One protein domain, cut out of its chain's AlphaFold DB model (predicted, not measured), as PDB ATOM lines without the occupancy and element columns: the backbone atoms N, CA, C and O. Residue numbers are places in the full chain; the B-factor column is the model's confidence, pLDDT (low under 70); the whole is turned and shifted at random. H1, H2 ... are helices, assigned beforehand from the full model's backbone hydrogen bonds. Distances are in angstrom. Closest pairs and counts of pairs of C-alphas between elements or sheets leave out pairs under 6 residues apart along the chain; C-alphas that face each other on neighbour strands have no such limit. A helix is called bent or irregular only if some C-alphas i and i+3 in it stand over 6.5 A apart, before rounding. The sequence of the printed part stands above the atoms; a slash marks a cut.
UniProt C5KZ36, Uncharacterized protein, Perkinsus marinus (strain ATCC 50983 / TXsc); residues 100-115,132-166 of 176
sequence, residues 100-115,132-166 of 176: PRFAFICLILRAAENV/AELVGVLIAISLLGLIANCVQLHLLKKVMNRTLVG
ATOM      1  N   PRO A 100      89.788  88.278  76.793       54.09
ATOM      2  CA  PRO A 100      90.434  89.506  76.315       54.09
ATOM      3  C   PRO A 100      90.331  89.690  74.790       54.09
ATOM      4  O   PRO A 100      90.509  90.788  74.273       54.09
ATOM      5  N   ARG A 101      89.985  88.621  74.060       53.25
ATOM      6  CA  ARG A 101      89.759  88.624  72.610       53.25
ATOM      7  C   ARG A 101      88.544  89.455  72.184       53.25
ATOM      8  O   ARG A 101      88.634  90.156  71.184       53.25
ATOM      9  N   PHE A 102      87.442  89.417  72.937       52.78
ATOM     10  CA  PHE A 102      86.231  90.179  72.601       52.78
ATOM     11  C   PHE A 102      86.359  91.652  72.984       52.78
ATOM     12  O   PHE A 102      85.977  92.520  72.204       52.78
ATOM     13  N   ALA A 103      86.988  91.944  74.126       58.19
ATOM     14  CA  ALA A 103      87.281  93.314  74.540       58.19
ATOM     15  C   ALA A 103      88.164  94.044  73.515       58.19
ATOM     16  O   ALA A 103      87.910  95.205  73.211       58.19
ATOM     17  N   PHE A 104      89.152  93.355  72.933       56.88
ATOM     18  CA  PHE A 104      90.037  93.936  71.923       56.88
ATOM     19  C   PHE A 104      89.309  94.230  70.602       56.88
ATOM     20  O   PHE A 104      89.467  95.311  70.044       56.88
ATOM     21  N   ILE A 105      88.442  93.321  70.144       60.84
ATOM     22  CA  ILE A 105      87.601  93.540  68.954       60.84
ATOM     23  C   ILE A 105      86.618  94.697  69.186       60.84
ATOM     24  O   ILE A 105      86.454  95.546  68.313       60.84
ATOM     25  N   CYS A 106      86.011  94.786  70.372       58.81
ATOM     26  CA  CYS A 106      85.142  95.905  70.735       58.81
ATOM     27  C   CYS A 106      85.901  97.231  70.869       58.81
ATOM     28  O   CYS A 106      85.357  98.264  70.494       58.81
ATOM     29  N   LEU A 107      87.140  97.219  71.371       64.06
ATOM     30  CA  LEU A 107      87.993  98.407  71.430       64.06
ATOM     31  C   LEU A 107      88.359  98.886  70.018       64.06
ATOM     32  O   LEU A 107      88.301 100.082  69.761       64.06
ATOM     33  N   ILE A 108      88.670  97.963  69.102       61.66
ATOM     34  CA  ILE A 108      88.944  98.272  67.692       61.66
ATOM     35  C   ILE A 108      87.696  98.843  67.008       61.66
ATOM     36  O   ILE A 108      87.787  99.886  66.370       61.66
ATOM     37  N   LEU A 109      86.532  98.207  67.177       61.06
ATOM     38  CA  LEU A 109      85.264  98.706  66.633       61.06
ATOM     39  C   LEU A 109      84.920 100.093  67.189       61.06
ATOM     40  O   LEU A 109      84.544 100.978  66.432       61.06
ATOM     41  N   ARG A 110      85.128 100.316  68.491       61.62
ATOM     42  CA  ARG A 110      84.878 101.614  69.124       61.62
ATOM     43  C   ARG A 110      85.890 102.683  68.708       61.62
ATOM     44  O   ARG A 110      85.521 103.844  68.592       61.62
ATOM     45  N   ALA A 111      87.150 102.323  68.476       54.91
ATOM     46  CA  ALA A 111      88.151 103.242  67.941       54.91
ATOM     47  C   ALA A 111      87.850 103.629  66.483       54.91
ATOM     48  O   ALA A 111      88.072 104.777  66.117       54.91
ATOM     49  N   ALA A 112      87.308 102.701  65.686       52.91
ATOM     50  CA  ALA A 112      86.851 102.977  64.326       52.91
ATOM     51  C   ALA A 112      85.612 103.891  64.302       52.91
ATOM     52  O   ALA A 112      85.554 104.798  63.481       52.91
ATOM     53  N   GLU A 113      84.670 103.704  65.232       56.34
ATOM     54  CA  GLU A 113      83.444 104.515  65.341       56.34
ATOM     55  C   GLU A 113      83.743 105.967  65.764       56.34
ATOM     56  O   GLU A 113      83.225 106.904  65.171       56.34
ATOM     57  N   ASN A 114      84.672 106.189  66.705       53.28
ATOM     58  CA  ASN A 114      85.038 107.545  67.158       53.28
ATOM     59  C   ASN A 114      85.821 108.376  66.111       53.28
ATOM     60  O   ASN A 114      86.068 109.559  66.339       53.28
ATOM     61  N   VAL A 115      86.266 107.776  64.999       50.56
ATOM     62  CA  VAL A 115      86.900 108.501  63.877       50.56
ATOM     63  C   VAL A 115      85.846 109.113  62.944       50.56
ATOM     64  O   VAL A 115      86.146 110.082  62.249       50.56
ATOM     65  N   ALA A 132      94.371 103.932  52.113       65.06
ATOM     66  CA  ALA A 132      95.041 102.650  52.348       65.06
ATOM     67  C   ALA A 132      95.976 102.687  53.572       65.06
ATOM     68  O   ALA A 132      96.184 101.672  54.237       65.06
ATOM     69  N   GLU A 133      96.473 103.876  53.919       59.75
ATOM     70  CA  GLU A 133      97.266 104.141  55.115       59.75
ATOM     71  C   GLU A 133      96.510 103.868  56.425       59.75
ATOM     72  O   GLU A 133      97.061 103.225  57.316       59.75
ATOM     73  N   LEU A 134      95.236 104.262  56.546       71.25
ATOM     74  CA  LEU A 134      94.433 103.990  57.746       71.25
ATOM     75  C   LEU A 134      94.137 102.498  57.897       71.25
ATOM     76  O   LEU A 134      94.200 101.962  59.003       71.25
ATOM     77  N   VAL A 135      93.872 101.812  56.783       75.69
ATOM     78  CA  VAL A 135      93.665 100.358  56.783       75.69
ATOM     79  C   VAL A 135      94.954  99.641  57.196       75.69
ATOM     80  O   VAL A 135      94.914  98.742  58.036       75.69
ATOM     81  N   GLY A 136      96.107 100.081  56.683       75.00
ATOM     82  CA  GLY A 136      97.418  99.550  57.060       75.00
ATOM     83  C   GLY A 136      97.733  99.742  58.545       75.00
ATOM     84  O   GLY A 136      98.144  98.792  59.215       75.00
ATOM     85  N   VAL A 137      97.477 100.933  59.091       81.00
ATOM     86  CA  VAL A 137      97.673 101.231  60.519       81.00
ATOM     87  C   VAL A 137      96.736 100.390  61.393       81.00
ATOM     88  O   VAL A 137      97.175  99.837  62.402       81.00
ATOM     89  N   LEU A 138      95.476 100.212  60.989       77.69
ATOM     90  CA  LEU A 138      94.515  99.381  61.719       77.69
ATOM     91  C   LEU A 138      94.949  97.907  61.758       77.69
ATOM     92  O   LEU A 138      94.898  97.269  62.813       77.69
ATOM     93  N   ILE A 139      95.433  97.377  60.630       80.50
ATOM     94  CA  ILE A 139      95.977  96.017  60.542       80.50
ATOM     95  C   ILE A 139      97.232  95.885  61.413       80.50
ATOM     96  O   ILE A 139      97.356  94.907  62.152       80.50
ATOM     97  N   ALA A 140      98.133  96.871  61.386       78.56
ATOM     98  CA  ALA A 140      99.355  96.864  62.187       78.56
ATOM     99  C   ALA A 140      99.061  96.869  63.697       78.56
ATOM    100  O   ALA A 140      99.624  96.060  64.436       78.56
ATOM    101  N   ILE A 141      98.137  97.720  64.158       83.25
ATOM    102  CA  ILE A 141      97.719  97.776  65.567       83.25
ATOM    103  C   ILE A 141      97.024  96.468  65.976       83.25
ATOM    104  O   ILE A 141      97.277  95.942  67.064       83.25
ATOM    105  N   SER A 142      96.199  95.904  65.092       83.19
ATOM    106  CA  SER A 142      95.527  94.622  65.324       83.19
ATOM    107  C   SER A 142      96.526  93.463  65.462       83.19
ATOM    108  O   SER A 142      96.458  92.690  66.423       83.19
ATOM    109  N   LEU A 143      97.516  93.381  64.565       82.75
ATOM    110  CA  LEU A 143      98.600  92.395  64.627       82.75
ATOM    111  C   LEU A 143      99.438  92.554  65.896       82.75
ATOM    112  O   LEU A 143      99.740  91.561  66.559       82.75
ATOM    113  N   LEU A 144      99.773  93.789  66.271       85.25
ATOM    114  CA  LEU A 144     100.557  94.065  67.469       85.25
ATOM    115  C   LEU A 144      99.829  93.598  68.739       85.25
ATOM    116  O   LEU A 144     100.428  92.935  69.591       85.25
ATOM    117  N   GLY A 145      98.524  93.867  68.840       83.50
ATOM    118  CA  GLY A 145      97.697  93.386  69.947       83.50
ATOM    119  C   GLY A 145      97.546  91.865  69.974       83.50
ATOM    120  O   GLY A 145      97.601  91.256  71.046       83.50
ATOM    121  N   LEU A 146      97.433  91.225  68.805       81.50
ATOM    122  CA  LEU A 146      97.391  89.767  68.700       81.50
ATOM    123  C   LEU A 146      98.698  89.129  69.188       81.50
ATOM    124  O   LEU A 146      98.653  88.162  69.949       81.50
ATOM    125  N   ILE A 147      99.850  89.679  68.793       79.38
ATOM    126  CA  ILE A 147     101.168  89.186  69.213       79.38
ATOM    127  C   ILE A 147     101.327  89.325  70.729       79.38
ATOM    128  O   ILE A 147     101.676  88.348  71.393       79.38
ATOM    129  N   ALA A 148     101.011  90.494  71.296       80.44
ATOM    130  CA  ALA A 148     101.081  90.714  72.741       80.44
ATOM    131  C   ALA A 148     100.199  89.717  73.516       80.44
ATOM    132  O   ALA A 148     100.642  89.120  74.499       80.44
ATOM    133  N   ASN A 149      98.982  89.463  73.028       81.12
ATOM    134  CA  ASN A 149      98.064  88.492  73.620       81.12
ATOM    135  C   ASN A 149      98.583  87.043  73.500       81.12
ATOM    136  O   ASN A 149      98.518  86.271  74.457       81.12
ATOM    137  N   CYS A 150      99.162  86.666  72.355       78.88
ATOM    138  CA  CYS A 150      99.800  85.361  72.175       78.88
ATOM    139  C   CYS A 150     100.966  85.154  73.151       78.88
ATOM    140  O   CYS A 150     101.090  84.071  73.724       78.88
ATOM    141  N   VAL A 151     101.785  86.183  73.391       81.88
ATOM    142  CA  VAL A 151     102.886  86.127  74.365       81.88
ATOM    143  C   VAL A 151     102.354  85.975  75.790       81.88
ATOM    144  O   VAL A 151     102.847  85.120  76.524       81.88
ATOM    145  N   GLN A 152     101.320  86.730  76.176       81.12
ATOM    146  CA  GLN A 152     100.691  86.606  77.498       81.12
ATOM    147  C   GLN A 152     100.122  85.199  77.731       81.12
ATOM    148  O   GLN A 152     100.392  84.587  78.766       81.12
ATOM    149  N   LEU A 153      99.407  84.642  76.749       81.00
ATOM    150  CA  LEU A 153      98.866  83.286  76.831       81.00
ATOM    151  C   LEU A 153      99.975  82.226  76.861       81.00
ATOM    152  O   LEU A 153      99.875  81.244  77.595       81.00
ATOM    153  N   HIS A 154     101.047  82.424  76.093       83.19
ATOM    154  CA  HIS A 154     102.202  81.533  76.095       83.19
ATOM    155  C   HIS A 154     102.929  81.549  77.446       83.19
ATOM    156  O   HIS A 154     103.308  80.492  77.947       83.19
ATOM    157  N   LEU A 155     103.090  82.722  78.067       82.19
ATOM    158  CA  LEU A 155     103.660  82.845  79.408       82.19
ATOM    159  C   LEU A 155     102.764  82.190  80.459       82.19
ATOM    160  O   LEU A 155     103.272  81.420  81.269       82.19
ATOM    161  N   LEU A 156     101.448  82.406  80.403       81.25
ATOM    162  CA  LEU A 156     100.501  81.761  81.314       81.25
ATOM    163  C   LEU A 156     100.536  80.235  81.168       81.25
ATOM    164  O   LEU A 156     100.645  79.519  82.161       81.25
ATOM    165  N   LYS A 157     100.541  79.734  79.927       82.06
ATOM    166  CA  LYS A 157     100.689  78.304  79.635       82.06
ATOM    167  C   LYS A 157     102.021  77.767  80.157       82.06
ATOM    168  O   LYS A 157     102.053  76.685  80.727       82.06
ATOM    169  N   LYS A 158     103.113  78.518  79.999       83.88
ATOM    170  CA  LYS A 158     104.444  78.134  80.484       83.88
ATOM    171  C   LYS A 158     104.520  78.098  82.011       83.88
ATOM    172  O   LYS A 158     105.173  77.207  82.544       83.88
ATOM    173  N   VAL A 159     103.873  79.037  82.701       81.38
ATOM    174  CA  VAL A 159     103.779  79.045  84.167       81.38
ATOM    175  C   VAL A 159     102.944  77.859  84.636       81.38
ATOM    176  O   VAL A 159     103.449  77.052  85.399       81.38
ATOM    177  N   MET A 160     101.743  77.672  84.086       76.06
ATOM    178  CA  MET A 160     100.857  76.559  84.443       76.06
ATOM    179  C   MET A 160     101.503  75.188  84.205       76.06
ATOM    180  O   MET A 160     101.396  74.302  85.044       76.06
ATOM    181  N   ASN A 161     102.228  75.019  83.095       74.94
ATOM    182  CA  ASN A 161     102.922  73.766  82.797       74.94
ATOM    183  C   ASN A 161     104.106  73.508  83.745       74.94
ATOM    184  O   ASN A 161     104.480  72.363  83.956       74.94
ATOM    185  N   ARG A 162     104.702  74.559  84.323       67.62
ATOM    186  CA  ARG A 162     105.708  74.423  85.388       67.62
ATOM    187  C   ARG A 162     105.070  74.120  86.740       67.62
ATOM    188  O   ARG A 162     105.658  73.370  87.501       67.62
ATOM    189  N   THR A 163     103.891  74.674  87.019       62.12
ATOM    190  CA  THR A 163     103.144  74.391  88.250       62.12
ATOM    191  C   THR A 163     102.645  72.945  88.279       62.12
ATOM    192  O   THR A 163     102.805  72.285  89.291       62.12
ATOM    193  N   LEU A 164     102.134  72.422  87.157       56.72
ATOM    194  CA  LEU A 164     101.672  71.030  87.055       56.72
ATOM    195  C   LEU A 164     102.812  70.004  87.131       56.72
ATOM    196  O   LEU A 164     102.639  68.952  87.726       56.72
ATOM    197  N   VAL A 165     103.987  70.313  86.574       53.62
ATOM    198  CA  VAL A 165     105.170  69.429  86.652       53.62
ATOM    199  C   VAL A 165     105.868  69.509  88.022       53.62
ATOM    200  O   VAL A 165     106.653  68.632  88.365       53.62
ATOM    201  N   GLY A 166     105.596  70.548  88.816       52.00
ATOM    202  CA  GLY A 166     106.178  70.731  90.148       52.00
ATOM    203  C   GLY A 166     105.466  69.982  91.281       52.00
ATOM    204  O   GLY A 166     106.008  69.944  92.378       52.00
TER     205      GLY A 166
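Overview. This is residues 100 to 115 and 132 to 166 of the 176 residues of an uncharacterized protein of Perkinsus marinus (strain ATCC 50983 / TXsc) (UniProt C5KZ36). One long, straight helix, H2, makes the whole length of this rod, and a much shorter helix, H1, lies alongside part of it, running the opposite way with a gap between the two. The half of H2 from Cys 150 onward sticks out beyond H1 with no partner. The printed part has 51 residues with two named helices, H1 then H2 along the chain, and no named strand; the class is all helix. The whole is extended, with a radius of gyration of the C-alphas of 15.3 A, and spans 50 by 18 by 8 A.

Along the chain. H2 holds residues 132 to 165 and measures 48.8 A from first to last C-alpha. It begins with C-alpha 132 at (95.041, 102.650, 52.348) and ends with C-alpha 165 at (105.170, 69.429, 86.652). H1 holds residues 100 to 113, 19.9 A long, and begins with C-alpha 100 at (90.434, 89.506, 76.315). Neither helix is bent.

Arrangement. H2 and H1 are close but not clearly touching, with 2 pairs of C-alphas within 8 A. Their closest C-alphas, those of Ser 142 and Ile 108, are 7.9 A apart. The two helices run opposite ways at a shallow tilt of 14 degrees, and their centres are 15.1 A apart. Residues 132 to 137 and 150 to 166 stand free, of which 132 to 137 and 150 to 165 belong to H2. In H1 and H2 every O i to N i+4 pair is within hydrogen-bond range.

Size, cuts and confidence. The two C-alphas farthest apart are those of Ala 132 and Gly 166, at 50.7 A. Residues 116 to 131 are not printed, and the gap across this cut, from C-alpha 115 to C-alpha 132, is 15.3 A. The link from H1 to H2 runs across the cut. The mean pLDDT of the printed part is 70.1; residues 100 to 115, 132 to 133 and 162 to 166 are under 70.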